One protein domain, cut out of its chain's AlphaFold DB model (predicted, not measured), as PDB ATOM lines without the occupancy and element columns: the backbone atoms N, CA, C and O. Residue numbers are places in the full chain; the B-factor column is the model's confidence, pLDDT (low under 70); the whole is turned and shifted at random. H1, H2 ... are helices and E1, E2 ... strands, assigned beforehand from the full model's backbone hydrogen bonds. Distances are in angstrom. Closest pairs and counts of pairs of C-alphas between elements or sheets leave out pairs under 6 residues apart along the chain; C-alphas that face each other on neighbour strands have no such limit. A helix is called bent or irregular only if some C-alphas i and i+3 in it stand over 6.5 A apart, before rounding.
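AT A GLANCE: This is residues 18 to 122 of the 131 residues of an uncharacterized protein of Streptomyces sp. Tu 2975 (UniProt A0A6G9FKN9). A two-strand hairpin, E1 and E2, with H1 packed on it makes one end of the domain, and H2 with H3 makes the other. Between H2 and H3 a long stretch with no named element, residues 64 to 113, runs back to the hairpin and returns, and its residues 103 to 108 stick out as a free loop. The printed part has 105 residues, with three named helices and two named strands in the order H1, E1, E2, H2, H3; the sheet, E1 - E2, is antiparallel. The class is mixed, helices and strands, though under half of the residues are in named elements. The whole is only just loose, close to compact, with a radius of gyration of the C-alphas of 15.7 A and spans of 43 by 36 by 31 A.

HOW THE PARTS SIT: E1, residues 32 to 36, and E2, residues 39 to 43, form an antiparallel hairpin at 158 degrees, with N 34 and O 41 at 2.9 A and N 43 and O 32 at 2.8 A, within hydrogen-bond range. H1, residues 18 to 27, comes closest to E1 at the C-alphas of Ala 21 and Val 33, 6.2 A apart. H2, residues 48 to 63, is apart from H1 and E1. With its residues 56 to 60 alone it touches H3, residues 114 to 120; the closest C-alphas, of Leu 57 and Leu 118, are 6.5 A apart. The two run the same way at a steep tilt of 48 degrees. Every O i to N i+4 pair is within hydrogen-bond range in H1 and H3, and 10 of 12 are in H2.

IN THESE COORDINATES: E1 is 12.4 A long and E2 12.8 A. H1, 14.3 A, begins at C-alpha 18 (-12.006, -21.248, -17.132). H2, 22.1 A, has a kink of 30 degrees near residue 57 and is only just irregular, with C-alphas 57 and 60 at 6.6 A. H3, 9.7 A, ends at C-alpha 120 (-20.427, -53.841, -39.821).

THE WHOLE: The C-alphas farthest apart, of Glu 19 and Ala 122, are separated by 44.3 A. The printed part has no cut. The link from H2 to H3 is long, 50 residues; the other links are tight. In it, residues 79 to 80 pair with residues 88 to 89, antiparallel. The mean pLDDT of the printed part is 76.6; residue 70 and residues 92 to 121 are under 70.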
ATOM      1  N   LEU A  18     -12.977 -21.408 -16.055       94.94
ATOM      2  CA  LEU A  18     -12.006 -21.248 -17.132       94.94
ATOM      3  C   LEU A  18     -10.590 -20.899 -16.629       94.94
ATOM      4  O   LEU A  18      -9.603 -21.402 -17.173       94.94
ATOM      5  N   GLU A  19     -10.472 -20.073 -15.586       96.44
ATOM      6  CA  GLU A  19      -9.184 -19.770 -14.944       96.44
ATOM      7  C   GLU A  19      -8.593 -21.011 -14.273       96.44
ATOM      8  O   GLU A  19      -7.419 -21.330 -14.481       96.44
ATOM      9  N   GLU A  20      -9.407 -21.761 -13.524       96.62
ATOM     10  CA  GLU A  20      -8.939 -22.996 -12.891       96.62
ATOM     11  C   GLU A  20      -8.616 -24.077 -13.934       96.62
ATOM     12  O   GLU A  20      -7.614 -24.783 -13.806       96.62
ATOM     13  N   ALA A  21      -9.389 -24.168 -15.021       95.75
ATOM     14  CA  ALA A  21      -9.094 -25.064 -16.133       95.75
ATOM     15  C   ALA A  21      -7.743 -24.730 -16.781       95.75
ATOM     16  O   ALA A  21      -6.916 -25.622 -16.976       95.75
ATOM     17  N   SER A  22      -7.481 -23.443 -17.032       95.69
ATOM     18  CA  SER A  22      -6.204 -22.968 -17.581       95.69
ATOM     19  C   SER A  22      -5.037 -23.343 -16.669       95.69
ATOM     20  O   SER A  22      -4.049 -23.931 -17.115       95.69
ATOM     21  N   ARG A  23      -5.187 -23.106 -15.362       96.81
ATOM     22  CA  ARG A  23      -4.195 -23.496 -14.357       96.81
ATOM     23  C   ARG A  23      -3.929 -25.002 -14.378       96.81
ATOM     24  O   ARG A  23      -2.772 -25.420 -14.314       96.81
ATOM     25  N   LEU A  24      -4.966 -25.832 -14.466       96.56
ATOM     26  CA  LEU A  24      -4.821 -27.287 -14.497       96.56
ATOM     27  C   LEU A  24      -4.112 -27.773 -15.762       96.56
ATOM     28  O   LEU A  24      -3.282 -28.678 -15.663       96.56
ATOM     29  N   MET A  25      -4.376 -27.157 -16.914       94.69
ATOM     30  CA  MET A  25      -3.680 -27.456 -18.168       94.69
ATOM     31  C   MET A  25      -2.188 -27.116 -18.089       94.69
ATOM     32  O   MET A  25      -1.354 -27.904 -18.534       94.69
ATOM     33  N   GLU A  26      -1.835 -25.976 -17.485       96.75
ATOM     34  CA  GLU A  26      -0.437 -25.572 -17.282       96.75
ATOM     35  C   GLU A  26       0.318 -26.539 -16.360       96.75
ATOM     36  O   GLU A  26       1.467 -26.895 -16.628       96.75
ATOM     37  N   HIS A  27      -0.327 -26.990 -15.280       97.06
ATOM     38  CA  HIS A  27       0.300 -27.870 -14.290       97.06
ATOM     39  C   HIS A  27       0.332 -29.342 -14.715       97.06
ATOM     40  O   HIS A  27       1.154 -30.101 -14.201       97.06
ATOM     41  N   ASN A  28      -0.532 -29.754 -15.647       96.31
ATOM     42  CA  ASN A  28      -0.660 -31.143 -16.082       96.31
ATOM     43  C   ASN A  28      -0.540 -31.265 -17.611       96.31
ATOM     44  O   ASN A  28      -1.529 -31.558 -18.290       96.31
ATOM     45  N   PRO A  29       0.664 -31.079 -18.188       93.81
ATOM     46  CA  PRO A  29       0.855 -31.183 -19.628       93.81
ATOM     47  C   PRO A  29       0.325 -32.507 -20.196       93.81
ATOM     48  O   PRO A  29       0.659 -33.591 -19.714       93.81
ATOM     49  N   GLY A  30      -0.500 -32.410 -21.239       89.69
ATOM     50  CA  GLY A  30      -1.107 -33.555 -21.923       89.69
ATOM     51  C   GLY A  30      -2.378 -34.101 -21.270       89.69
ATOM     52  O   GLY A  30      -3.052 -34.921 -21.893       89.69
ATOM     53  N   TYR A  31      -2.730 -33.661 -20.058       93.56
ATOM     54  CA  TYR A  31      -4.045 -33.954 -19.498       93.56
ATOM     55  C   TYR A  31      -5.102 -33.165 -20.260       93.56
ATOM     56  O   TYR A  31      -4.903 -32.012 -20.644       93.56
ATOM     57  N   ARG A  32      -6.246 -33.806 -20.461       93.12
ATOM     58  CA  ARG A  32      -7.425 -33.177 -21.028       93.12
ATOM     59  C   ARG A  32      -8.219 -32.539 -19.895       93.12
ATOM     60  O   ARG A  32      -8.599 -33.230 -18.952       93.12
ATOM     61  N   VAL A  33      -8.465 -31.243 -20.002       96.19
ATOM     62  CA  VAL A  33      -9.306 -30.489 -19.072       96.19
ATOM     63  C   VAL A  33     -10.548 -30.037 -19.831       96.19
ATOM     64  O   VAL A  33     -10.428 -29.558 -20.956       96.19
ATOM     65  N   GLU A  34     -11.722 -30.269 -19.253       95.44
ATOM     66  CA  GLU A  34     -13.030 -30.007 -19.863       95.44
ATOM     67  C   GLU A  34     -13.959 -29.377 -18.825       95.44
ATOM     68  O   GLU A  34     -13.837 -29.655 -17.631       95.44
ATOM     69  N   ILE A  35     -14.914 -28.568 -19.276       95.56
ATOM     70  CA  ILE A  35     -16.006 -28.034 -18.461       95.56
ATOM     71  C   ILE A  35     -17.314 -28.483 -19.115       95.56
ATOM     72  O   ILE A  35     -17.650 -28.040 -20.208       95.56
ATOM     73  N   ILE A  36     -18.042 -29.396 -18.474       92.69
ATOM     74  CA  ILE A  36     -19.268 -29.981 -19.034       92.69
ATOM     75  C   ILE A  36     -20.394 -29.805 -18.021       92.69
ATOM     76  O   ILE A  36     -20.347 -30.383 -16.936       92.69
ATOM     77  N   GLY A  37     -21.400 -28.998 -18.355       91.12
ATOM     78  CA  GLY A  37     -22.491 -28.655 -17.445       91.12
ATOM     79  C   GLY A  37     -22.002 -27.895 -16.212       91.12
ATOM     80  O   GLY A  37     -22.449 -28.189 -15.104       91.12
ATOM     81  N   GLY A  38     -21.026 -26.994 -16.376       91.19
ATOM     82  CA  GLY A  38     -20.362 -26.303 -15.267       91.19
ATOM     83  C   GLY A  38     -19.509 -27.203 -14.358       91.19
ATOM     84  O   GLY A  38     -19.112 -26.773 -13.276       91.19
ATOM     85  N   ILE A  39     -19.228 -28.449 -14.756       92.81
ATOM     86  CA  ILE A  39     -18.373 -29.374 -14.001       92.81
ATOM     87  C   ILE A  39     -17.008 -29.464 -14.670       92.81
ATOM     88  O   ILE A  39     -16.888 -29.923 -15.807       92.81
ATOM     89  N   LEU A  40     -15.971 -29.088 -13.926       94.19
ATOM     90  CA  LEU A  40     -14.590 -29.228 -14.361       94.19
ATOM     91  C   LEU A  40     -14.136 -30.688 -14.228       94.19
ATOM     92  O   LEU A  40     -14.155 -31.264 -13.140       94.19
ATOM     93  N   THR A  41     -13.696 -31.273 -15.339       95.06
ATOM     94  CA  THR A  41     -13.195 -32.649 -15.423       95.06
ATOM     95  C   THR A  41     -11.754 -32.651 -15.921       95.06
ATOM     96  O   THR A  41     -11.417 -31.941 -16.864       95.06
ATOM     97  N   VAL A  42     -10.900 -33.468 -15.300       95.19
ATOM     98  CA  VAL A  42      -9.487 -33.625 -15.670       95.19
ATOM     99  C   VAL A  42      -9.216 -35.095 -15.971       95.19
ATOM    100  O   VAL A  42      -9.290 -35.940 -15.080       95.19
ATOM    101  N   THR A  43      -8.890 -35.398 -17.223       91.94
ATOM    102  CA  THR A  43      -8.626 -36.759 -17.698       91.94
ATOM    103  C   THR A  43      -7.146 -36.913 -18.063       91.94
ATOM    104  O   THR A  43      -6.611 -36.067 -18.786       91.94
ATOM    105  N   PRO A  44      -6.459 -37.973 -17.596       90.25
ATOM    106  CA  PRO A  44      -5.094 -38.276 -18.021       90.25
ATOM    107  C   PRO A  44      -4.957 -38.414 -19.545       90.25
ATOM    108  O   PRO A  44      -5.937 -38.751 -20.215       90.25
ATOM    109  N   PRO A  45      -3.747 -38.214 -20.100       89.44
ATOM    110  CA  PRO A  45      -3.502 -38.456 -21.512       89.44
ATOM    111  C   PRO A  45      -3.889 -39.894 -21.892       89.44
ATOM    112  O   PRO A  45      -3.597 -40.824 -21.129       89.44
ATOM    113  N   PRO A  46      -4.502 -40.104 -23.067       84.81
ATOM    114  CA  PRO A  46      -4.854 -41.436 -23.522       84.81
ATOM    115  C   PRO A  46      -3.607 -42.305 -23.705       84.81
ATOM    116  O   PRO A  46      -2.587 -41.867 -24.241       84.81
ATOM    117  N   ASP A  47      -3.700 -43.563 -23.278       83.94
ATOM    118  CA  ASP A  47      -2.631 -44.535 -23.476       83.94
ATOM    119  C   ASP A  47      -2.720 -45.217 -24.855       83.94
ATOM    120  O   ASP A  47      -3.638 -45.008 -25.654       83.94
ATOM    121  N   GLY A  48      -1.743 -46.073 -25.163       84.25
ATOM    122  CA  GLY A  48      -1.722 -46.778 -26.443       84.25
ATOM    123  C   GLY A  48      -2.891 -47.754 -26.641       84.25
ATOM    124  O   GLY A  48      -3.243 -48.049 -27.782       84.25
ATOM    125  N   ALA A  49      -3.483 -48.290 -25.569       81.12
ATOM    126  CA  ALA A  49      -4.639 -49.179 -25.673       81.12
ATOM    127  C   ALA A  49      -5.909 -48.386 -26.003       81.12
ATOM    128  O   ALA A  49      -6.666 -48.781 -26.895       81.12
ATOM    129  N   HIS A  50      -6.078 -47.232 -25.363       79.44
ATOM    130  CA  HIS A  50      -7.117 -46.262 -25.675       79.44
ATOM    131  C   HIS A  50      -7.022 -45.791 -27.128       79.44
ATOM    132  O   HIS A  50      -7.978 -45.935 -27.889       79.44
ATOM    133  N   ALA A  51      -5.837 -45.356 -27.567       84.06
ATOM    134  CA  ALA A  51      -5.611 -44.886 -28.936       84.06
ATOM    135  C   ALA A  51      -5.906 -45.959 -30.002       84.06
ATOM    136  O   ALA A  51      -6.484 -45.664 -31.054       84.06
ATOM    137  N   ARG A  52      -5.552 -47.227 -29.739       82.38
ATOM    138  CA  ARG A  52      -5.886 -48.346 -30.638       82.38
ATOM    139  C   ARG A  52      -7.390 -48.575 -30.732       82.38
ATOM    140  O   ARG A  52      -7.893 -48.751 -31.838       82.38
ATOM    141  N   THR A  53      -8.087 -48.551 -29.599       82.50
ATOM    142  CA  THR A  53      -9.546 -48.725 -29.548       82.50
ATOM    143  C   THR A  53     -10.245 -47.620 -30.335       82.50
ATOM    144  O   THR A  53     -11.074 -47.902 -31.198       82.50
ATOM    145  N   LEU A  54      -9.833 -46.369 -30.115       81.88
ATOM    146  CA  LEU A  54     -10.354 -45.210 -30.833       81.88
ATOM    147  C   LEU A  54     -10.118 -45.329 -32.344       81.88
ATOM    148  O   LEU A  54     -11.034 -45.135 -33.137       81.88
ATOM    149  N   THR A  55      -8.918 -45.739 -32.759       83.12
ATOM    150  CA  THR A  55      -8.601 -45.959 -34.179       83.12
ATOM    151  C   THR A  55      -9.515 -47.011 -34.806       83.12
ATOM    152  O   THR A  55     -10.075 -46.776 -35.875       83.12
ATOM    153  N   GLN A  56      -9.708 -48.156 -34.146       82.81
ATOM    154  CA  GLN A  56     -10.586 -49.221 -34.642       82.81
ATOM    155  C   GLN A  56     -12.030 -48.755 -34.819       82.81
ATOM    156  O   GLN A  56     -12.682 -49.155 -35.778       82.81
ATOM    157  N   LEU A  57     -12.503 -47.881 -33.933       79.81
ATOM    158  CA  LEU A  57     -13.835 -47.299 -34.019       79.81
ATOM    159  C   LEU A  57     -13.979 -46.291 -35.164       79.81
ATOM    160  O   LEU A  57     -15.052 -46.192 -35.749       79.81
ATOM    161  N   MET A  58     -12.910 -45.577 -35.524       81.88
ATOM    162  CA  MET A  58     -12.956 -44.607 -36.622       81.88
ATOM    163  C   MET A  58     -12.891 -45.245 -38.005       81.88
ATOM    164  O   MET A  58     -13.484 -44.721 -38.951       81.88
ATOM    165  N   LEU A  59     -12.184 -46.370 -38.137       85.56
ATOM    166  CA  LEU A  59     -11.964 -47.033 -39.423       85.56
ATOM    167  C   LEU A  59     -13.254 -47.318 -40.216       85.56
ATOM    168  O   LEU A  59     -13.230 -47.056 -41.416       85.56
ATOM    169  N   PRO A  60     -14.374 -47.783 -39.622       82.19
ATOM    170  CA  PRO A  60     -15.640 -47.962 -40.331       82.19
ATOM    171  C   PRO A  60     -16.171 -46.676 -40.971       82.19
ATOM    172  O   PRO A  60     -16.562 -46.696 -42.133       82.19
ATOM    173  N   PHE A  61     -16.144 -45.549 -40.252       78.06
ATOM    174  CA  PHE A  61     -16.643 -44.270 -40.769       78.06
ATOM    175  C   PHE A  61     -15.771 -43.753 -41.914       78.06
ATOM    176  O   PHE A  61     -16.278 -43.343 -42.957       78.06
ATOM    177  N   VAL A  62     -14.449 -43.838 -41.748       83.38
ATOM    178  CA  VAL A  62     -13.493 -43.456 -42.794       83.38
ATOM    179  C   VAL A  62     -13.641 -44.368 -44.016       83.38
ATOM    180  O   VAL A  62     -13.711 -43.886 -45.141       83.38
ATOM    181  N   SER A  63     -13.757 -45.680 -43.803       85.25
ATOM    182  CA  SER A  63     -13.882 -46.680 -44.875       85.25
ATOM    183  C   SER A  63     -15.229 -46.609 -45.600       85.25
ATOM    184  O   SER A  63     -15.308 -46.970 -46.771       85.25
ATOM    185  N   ALA A  64     -16.274 -46.110 -44.937       83.12
ATOM    186  CA  ALA A  64     -17.561 -45.782 -45.546       83.12
ATOM    187  C   ALA A  64     -17.534 -44.471 -46.359       83.12
ATOM    188  O   ALA A  64     -18.549 -44.105 -46.946       83.12
ATOM    189  N   GLY A  65     -16.400 -43.761 -46.399       81.25
ATOM    190  CA  GLY A  65     -16.247 -42.506 -47.137       81.25
ATOM    191  C   GLY A  65     -16.833 -41.283 -46.430       81.25
ATOM    192  O   GLY A  65     -16.965 -40.237 -47.053       81.25
ATOM    193  N   LEU A  66     -17.163 -41.379 -45.135       80.56
ATOM    194  CA  LEU A  66     -17.697 -40.245 -44.365       80.56
ATOM    195  C   LEU A  66     -16.637 -39.185 -44.039       80.56
ATOM    196  O   LEU A  66     -16.971 -38.127 -43.526       80.56
ATOM    197  N   HIS A  67     -15.363 -39.469 -44.303       77.94
ATOM    198  CA  HIS A  67     -14.284 -38.496 -44.191       77.94
ATOM    199  C   HIS A  67     -13.875 -38.004 -45.584       77.94
ATOM    200  O   HIS A  67     -13.371 -38.791 -46.384       77.94
ATOM    201  N   GLY A  68     -14.073 -36.718 -45.870       72.50
ATOM    202  CA  GLY A  68     -13.840 -36.124 -47.184       72.50
ATOM    203  C   GLY A  68     -14.196 -34.638 -47.231       72.50
ATOM    204  O   GLY A  68     -14.060 -33.927 -46.240       72.50
ATOM    205  N   GLU A  69     -14.643 -34.158 -48.393       74.06
ATOM    206  CA  GLU A  69     -14.895 -32.727 -48.627       74.06
ATOM    207  C   GLU A  69     -16.090 -32.185 -47.827       74.06
ATOM    208  O   GLU A  69     -16.038 -31.071 -47.313       74.06
ATOM    209  N   GLU A  70     -17.155 -32.978 -47.697       67.62
ATOM    210  CA  GLU A  70     -18.391 -32.553 -47.028       67.62
ATOM    211  C   GLU A  70     -18.376 -32.801 -45.518       67.62
ATOM    212  O   GLU A  70     -19.084 -32.137 -44.764       67.62
ATOM    213  N   THR A  71     -17.607 -33.783 -45.050       72.06
ATOM    214  CA  THR A  71     -17.573 -34.180 -43.640       72.06
ATOM    215  C   THR A  71     -16.154 -34.521 -43.231       72.06
ATOM    216  O   THR A  71     -15.470 -35.318 -43.869       72.06
ATOM    217  N   VAL A  72     -15.711 -33.923 -42.128       74.88
ATOM    218  CA  VAL A  72     -14.387 -34.152 -41.557       74.88
ATOM    219  C   VAL A  72     -14.563 -34.816 -40.200       74.88
ATOM    220  O   VAL A  72     -15.412 -34.439 -39.398       74.88
ATOM    221  N   ILE A  73     -13.738 -35.823 -39.953       76.69
ATOM    222  CA  ILE A  73     -13.734 -36.611 -38.731       76.69
ATOM    223  C   ILE A  73     -12.488 -36.179 -37.977       76.69
ATOM    224  O   ILE A  73     -11.374 -36.429 -38.433       76.69
ATOM    225  N   LEU A  74     -12.689 -35.495 -36.857       78.44
ATOM    226  CA  LEU A  74     -11.621 -34.925 -36.049       78.44
ATOM    227  C   LEU A  74     -11.628 -35.566 -34.663       78.44
ATOM    228  O   LEU A  74     -12.682 -35.894 -34.125       78.44
ATOM    229  N   GLN A  75     -10.439 -35.751 -34.102       80.69
ATOM    230  CA  GLN A  75     -10.235 -36.247 -32.742       80.69
ATOM    231  C   GLN A  75      -9.460 -35.204 -31.950       80.69
ATOM    232  O   GLN A  75      -8.664 -34.466 -32.533       80.69
ATOM    233  N   ALA A  76      -9.657 -35.189 -30.630       83.88
ATOM    234  CA  ALA A  76      -8.930 -34.306 -29.722       83.88
ATOM    235  C   ALA A  76      -9.037 -32.814 -30.101       83.88
ATOM    236  O   ALA A  76      -8.088 -32.046 -29.946       83.88
ATOM    237  N   VAL A  77     -10.205 -32.400 -30.602       85.50
ATOM    238  CA  VAL A  77     -10.518 -30.998 -30.903       85.50
ATOM    239  C   VAL A  77     -11.457 -30.464 -29.832       85.50
ATOM    240  O   VAL A  77     -12.503 -31.056 -29.583       85.50
ATOM    241  N   GLY A  78     -11.078 -29.348 -29.210       88.88
ATOM    242  CA  GLY A  78     -11.919 -28.655 -28.237       88.88
ATOM    243  C   GLY A  78     -13.125 -27.992 -28.897       88.88
ATOM    244  O   GLY A  78     -12.981 -27.296 -29.902       88.88
ATOM    245  N   LEU A  79     -14.304 -28.194 -28.317       90.25
ATOM    246  CA  LEU A  79     -15.575 -27.613 -28.728       90.25
ATOM    247  C   LEU A  79     -16.178 -26.854 -27.552       90.25
ATOM    248  O   LEU A  79     -16.386 -27.432 -26.487       90.25
ATOM    249  N   TRP A  80     -16.508 -25.585 -27.771       92.94
ATOM    250  CA  TRP A  80     -17.364 -24.833 -26.860       92.94
ATOM    251  C   TRP A  80     -18.793 -25.360 -26.949       92.94
ATOM    252  O   TRP A  80     -19.316 -25.576 -28.046       92.94
ATOM    253  N   LEU A  81     -19.409 -25.584 -25.795       89.81
ATOM    254  CA  LEU A  81     -20.760 -26.104 -25.680       89.81
ATOM    255  C   LEU A  81     -21.760 -24.950 -25.533       89.81
ATOM    256  O   LEU A  81     -21.450 -23.927 -24.931       89.81
ATOM    257  N   PRO A  82     -22.982 -25.095 -26.069       86.06
ATOM    258  CA  PRO A  82     -24.005 -24.059 -25.960       86.06
ATOM    259  C   PRO A  82     -24.638 -23.971 -24.561       86.06
ATOM    260  O   PRO A  82     -25.330 -22.996 -24.277       86.06
ATOM    261  N   ASP A  83     -24.433 -24.983 -23.712       83.44
ATOM    262  CA  ASP A  83     -25.105 -25.131 -22.414       83.44
ATOM    263  C   ASP A  83     -24.553 -24.181 -21.336       83.44
ATOM    264  O   ASP A  83     -25.252 -23.867 -20.370       83.44
ATOM    265  N   GLY A  84     -23.334 -23.666 -21.526       86.56
ATOM    266  CA  GLY A  84     -22.700 -22.725 -20.610       86.56
ATOM    267  C   GLY A  84     -21.625 -21.876 -21.296       86.56
ATOM    268  O   GLY A  84     -20.984 -22.334 -22.236       86.56
ATOM    269  N   PRO A  85     -21.390 -20.634 -20.834       90.00
ATOM    270  CA  PRO A  85     -20.419 -19.722 -21.449       90.00
ATOM    271  C   PRO A  85     -18.959 -20.163 -21.265       90.00
ATOM    272  O   PRO A  85     -18.088 -19.717 -22.007       90.00
ATOM    273  N   GLU A  86     -18.699 -21.018 -20.275       92.62
ATOM    274  CA  GLU A  86     -17.380 -21.587 -19.971       92.62
ATOM    275  C   GLU A  86     -17.292 -23.072 -20.362       92.62
ATOM    276  O   GLU A  86     -16.213 -23.668 -20.318       92.62
ATOM    277  N   ASP A  87     -18.417 -23.664 -20.771       91.00
ATOM    278  CA  ASP A  87     -18.504 -25.087 -21.046       91.00
ATOM    279  C   ASP A  87     -17.778 -25.413 -22.350       91.00
ATOM    280  O   ASP A  87     -18.085 -24.893 -23.425       91.00
ATOM    281  N   HIS A  88     -16.814 -26.319 -22.259       94.06
ATOM    282  CA  HIS A  88     -16.117 -26.877 -23.397       94.06
ATOM    283  C   HIS A  88     -15.755 -28.334 -23.140       94.06
ATOM    284  O   HIS A  88     -15.426 -28.745 -22.031       94.06
ATOM    285  N   THR A  89     -15.757 -29.117 -24.204       93.19
ATOM    286  CA  THR A  89     -15.342 -30.519 -24.190       93.19
ATOM    287  C   THR A  89     -14.273 -30.726 -25.243       93.19
ATOM    288  O   THR A  89     -14.219 -30.007 -26.238       93.19
ATOM    289  N   ILE A  90     -13.421 -31.717 -25.048       89.38
ATOM    290  CA  ILE A  90     -12.546 -32.245 -26.086       89.38
ATOM    291  C   ILE A  90     -13.042 -33.674 -26.318       89.38
ATOM    292  O   ILE A  90     -12.565 -34.601 -25.656       89.38
ATOM    293  N   PRO A  91     -14.036 -33.866 -27.209       73.88
ATOM    294  CA  PRO A  91     -14.693 -35.149 -27.346       73.88
ATOM    295  C   PRO A  91     -13.706 -36.220 -27.785       73.88
ATOM    296  O   PRO A  91     -12.960 -36.069 -28.759       73.88
ATOM    297  N   GLU A  92     -13.768 -37.343 -27.088       69.19
ATOM    298  CA  GLU A  92     -13.271 -38.615 -27.583       69.19
ATOM    299  C   GLU A  92     -14.456 -39.483 -27.996       69.19
ATOM    300  O   GLU A  92     -15.594 -39.269 -27.569       69.19
ATOM    301  N   VAL A  93     -14.197 -40.479 -28.841       53.66
ATOM    302  CA  VAL A  93     -15.235 -41.444 -29.194       53.66
ATOM    303  C   VAL A  93     -15.310 -42.515 -28.110       53.66
ATOM    304  O   VAL A  93     -14.298 -43.008 -27.614       53.66
ATOM    305  N   TYR A  94     -16.537 -42.825 -27.710       46.22
ATOM    306  CA  TYR A  94     -16.855 -43.612 -26.529       46.22
ATOM    307  C   TYR A  94     -16.528 -45.102 -26.671       46.22
ATOM    308  O   TYR A  94     -16.578 -45.677 -27.761       46.22
ATOM    309  N   ALA A  95     -16.215 -45.738 -25.540       38.12
ATOM    310  CA  ALA A  95     -15.868 -47.152 -25.473       38.12
ATOM    311  C   ALA A  95     -17.060 -48.077 -25.815       38.12
ATOM    312  O   ALA A  95     -18.223 -47.692 -25.642       38.12
ATOM    313  N   PRO A  96     -16.803 -49.332 -26.238       32.53
ATOM    314  CA  PRO A  96     -17.853 -50.324 -26.454       32.53
ATOM    315  C   PRO A  96     -18.751 -50.504 -25.221       32.53
ATOM    316  O   PRO A  96     -18.269 -50.776 -24.124       32.53
ATOM    317  N   GLY A  97     -20.067 -50.365 -25.408       38.19
ATOM    318  CA  GLY A  97     -21.073 -50.511 -24.348       38.19
ATOM    319  C   GLY A  97     -21.438 -49.219 -23.608       38.19
ATOM    320  O   GLY A  97     -22.378 -49.232 -22.813       38.19
ATOM    321  N   GLN A  98     -20.763 -48.100 -23.883       41.28
ATOM    322  CA  GLN A  98     -21.139 -46.803 -23.326       41.28
ATOM    323  C   GLN A  98     -22.381 -46.251 -24.044       41.28
ATOM    324  O   GLN A  98     -22.384 -46.078 -25.260       41.28
ATOM    325  N   GLN A  99     -23.447 -45.987 -23.286       41.72
ATOM    326  CA  GLN A  99     -24.695 -45.410 -23.795       41.72
ATOM    327  C   GLN A  99     -24.757 -43.925 -23.446       41.72
ATOM    328  O   GLN A  99     -24.538 -43.552 -22.294       41.72
ATOM    329  N   ILE A 100     -25.082 -43.086 -24.430       44.03
ATOM    330  CA  ILE A 100     -25.304 -41.650 -24.242       44.03
ATOM    331  C   ILE A 100     -26.658 -41.294 -24.830       44.03
ATOM    332  O   ILE A 100     -26.970 -41.664 -25.961       44.03
ATOM    333  N   ALA A 101     -27.461 -40.579 -24.048       41.91
ATOM    334  CA  ALA A 101     -28.679 -39.963 -24.541       41.91
ATOM    335  C   ALA A 101     -28.297 -38.704 -25.328       41.91
ATOM    336  O   ALA A 101     -27.696 -37.783 -24.776       41.91
ATOM    337  N   LEU A 102     -28.615 -38.678 -26.622       43.34
ATOM    338  CA  LEU A 102     -28.430 -37.488 -27.445       43.34
ATOM    339  C   LEU A 102     -29.414 -36.385 -27.012       43.34
ATOM    340  O   LEU A 102     -30.555 -36.698 -26.654       43.34
ATOM    341  N   PRO A 103     -29.012 -35.102 -27.057       44.94
ATOM    342  CA  PRO A 103     -29.908 -34.001 -26.733       44.94
ATOM    343  C   PRO A 103     -31.097 -33.953 -27.704       44.94
ATOM    344  O   PRO A 103     -30.978 -34.247 -28.896       44.94
ATOM    345  N   ALA A 104     -32.257 -33.535 -27.188       42.94
ATOM    346  CA  ALA A 104     -33.527 -33.506 -27.923       42.94
ATOM    347  C   ALA A 104     -33.495 -32.645 -29.205       42.94
ATOM    348  O   ALA A 104     -34.356 -32.794 -30.072       42.94
ATOM    349  N   SER A 105     -32.485 -31.782 -29.354       44.25
ATOM    350  CA  SER A 105     -32.229 -30.965 -30.543       44.25
ATOM    351  C   SER A 105     -31.969 -31.774 -31.821       44.25
ATOM    352  O   SER A 105     -32.080 -31.216 -32.909       44.25
ATOM    353  N   ILE A 106     -31.679 -33.077 -31.719       50.72
ATOM    354  CA  ILE A 106     -31.400 -33.955 -32.872       50.72
ATOM    355  C   ILE A 106     -32.677 -34.611 -33.446       50.72
ATOM    356  O   ILE A 106     -32.641 -35.249 -34.494       50.72
ATOM    357  N   GLY A 107     -33.851 -34.409 -32.837       37.72
ATOM    358  CA  GLY A 107     -35.141 -34.778 -33.442       37.72
ATOM    359  C   GLY A 107     -35.431 -36.284 -33.566       37.72
ATOM    360  O   GLY A 107     -36.525 -36.649 -33.996       37.72
ATOM    361  N   ALA A 108     -34.510 -37.159 -33.154       44.53
ATOM    362  CA  ALA A 108     -34.735 -38.594 -33.001       44.53
ATOM    363  C   ALA A 108     -33.779 -39.194 -31.958       44.53
ATOM    364  O   ALA A 108     -32.583 -38.905 -31.953       44.53
ATOM    365  N   GLU A 109     -34.299 -40.070 -31.096       41.91
ATOM    366  CA  GLU A 109     -33.476 -40.918 -30.232       41.91
ATOM    367  C   GLU A 109     -32.843 -42.021 -31.098       41.91
ATOM    368  O   GLU A 109     -33.529 -42.934 -31.559       41.91
ATOM    369  N   VAL A 110     -31.536 -41.925 -31.357       49.91
ATOM    370  CA  VAL A 110     -30.780 -42.932 -32.119       49.91
ATOM    371  C   VAL A 110     -29.874 -43.696 -31.159       49.91
ATOM    372  O   VAL A 110     -28.940 -43.134 -30.594       49.91
ATOM    373  N   LYS A 111     -30.137 -44.995 -30.978       49.44
ATOM    374  CA  LYS A 111     -29.257 -45.894 -30.218       49.44
ATOM    375  C   LYS A 111     -28.204 -46.473 -31.153       49.44
ATOM    376  O   LYS A 111     -28.528 -47.261 -32.037       49.44
ATOM    377  N   LEU A 112     -26.952 -46.075 -30.953       53.28
ATOM    378  CA  LEU A 112     -25.802 -46.610 -31.678       53.28
ATOM    379  C   LEU A 112     -25.142 -47.706 -30.835       53.28
ATOM    380  O   LEU A 112     -24.663 -47.441 -29.734       53.28
ATOM    381  N   ASP A 113     -25.118 -48.936 -31.349       63.31
ATOM    382  CA  ASP A 113     -24.382 -50.047 -30.744       63.31
ATOM    383  C   ASP A 113     -22.977 -50.112 -31.354       63.31
ATOM    384  O   ASP A 113     -22.794 -50.472 -32.518       63.31
ATOM    385  N   ALA A 114     -21.972 -49.756 -30.556       57.22
ATOM    386  CA  ALA A 114     -20.576 -49.769 -30.983       57.22
ATOM    387  C   ALA A 114     -20.090 -51.167 -31.407       57.22
ATOM    388  O   ALA A 114     -19.267 -51.282 -32.312       57.22
ATOM    389  N   THR A 115     -20.608 -52.235 -30.801       63.25
ATOM    390  CA  THR A 115     -20.268 -53.614 -31.176       63.25
ATOM    391  C   THR A 115     -20.782 -53.927 -32.575       63.25
ATOM    392  O   THR A 115     -20.056 -54.498 -33.388       63.25
ATOM    393  N   GLU A 116     -22.018 -53.532 -32.875       68.44
ATOM    394  CA  GLU A 116     -22.610 -53.730 -34.200       68.44
ATOM    395  C   GLU A 116     -21.939 -52.853 -35.261       68.44
ATOM    396  O   GLU A 116     -21.681 -53.327 -36.366       68.44
ATOM    397  N   LEU A 117     -21.549 -51.621 -34.920       64.00
ATOM    398  CA  LEU A 117     -20.770 -50.761 -35.815       64.00
ATOM    399  C   LEU A 117     -19.395 -51.362 -36.147       64.00
ATOM    400  O   LEU A 117     -18.992 -51.379 -37.311       64.00
ATOM    401  N   LEU A 118     -18.692 -51.908 -35.151       62.31
ATOM    402  CA  LEU A 118     -17.400 -52.569 -35.359       62.31
ATOM    403  C   LEU A 118     -17.531 -53.848 -36.201       62.31
ATOM    404  O   LEU A 118     -16.670 -54.114 -37.038       62.31
ATOM    405  N   LYS A 119     -18.612 -54.624 -36.030       69.75
ATOM    406  CA  LYS A 119     -18.910 -55.786 -36.887       69.75
ATOM    407  C   LYS A 119     -19.216 -55.369 -38.322       69.75
ATOM    408  O   LYS A 119     -18.693 -55.978 -39.250       69.75
ATOM    409  N   ALA A 120     -20.039 -54.337 -38.505       65.75
ATOM    410  CA  ALA A 120     -20.427 -53.841 -39.821       65.75
ATOM    411  C   ALA A 120     -19.236 -53.274 -40.610       65.75
ATOM    412  O   ALA A 120     -19.187 -53.407 -41.830       65.75
ATOM    413  N   GLY A 121     -18.264 -52.673 -39.919       55.28
ATOM    414  CA  GLY A 121     -17.034 -52.161 -40.523       55.28
ATOM    415  C   GLY A 121     -15.907 -53.185 -40.685       55.28
ATOM    416  O   GLY A 121     -14.823 -52.808 -41.135       55.28
ATOM    417  N   ALA A 122     -16.114 -54.455 -40.318       72.25
ATOM    418  CA  ALA A 122     -15.095 -55.482 -40.490       72.25
ATOM    419  C   ALA A 122     -14.770 -55.672 -41.989       72.25
ATOM    420  O   ALA A 122     -15.683 -55.705 -42.819       72.25
TER     421      ALA A 122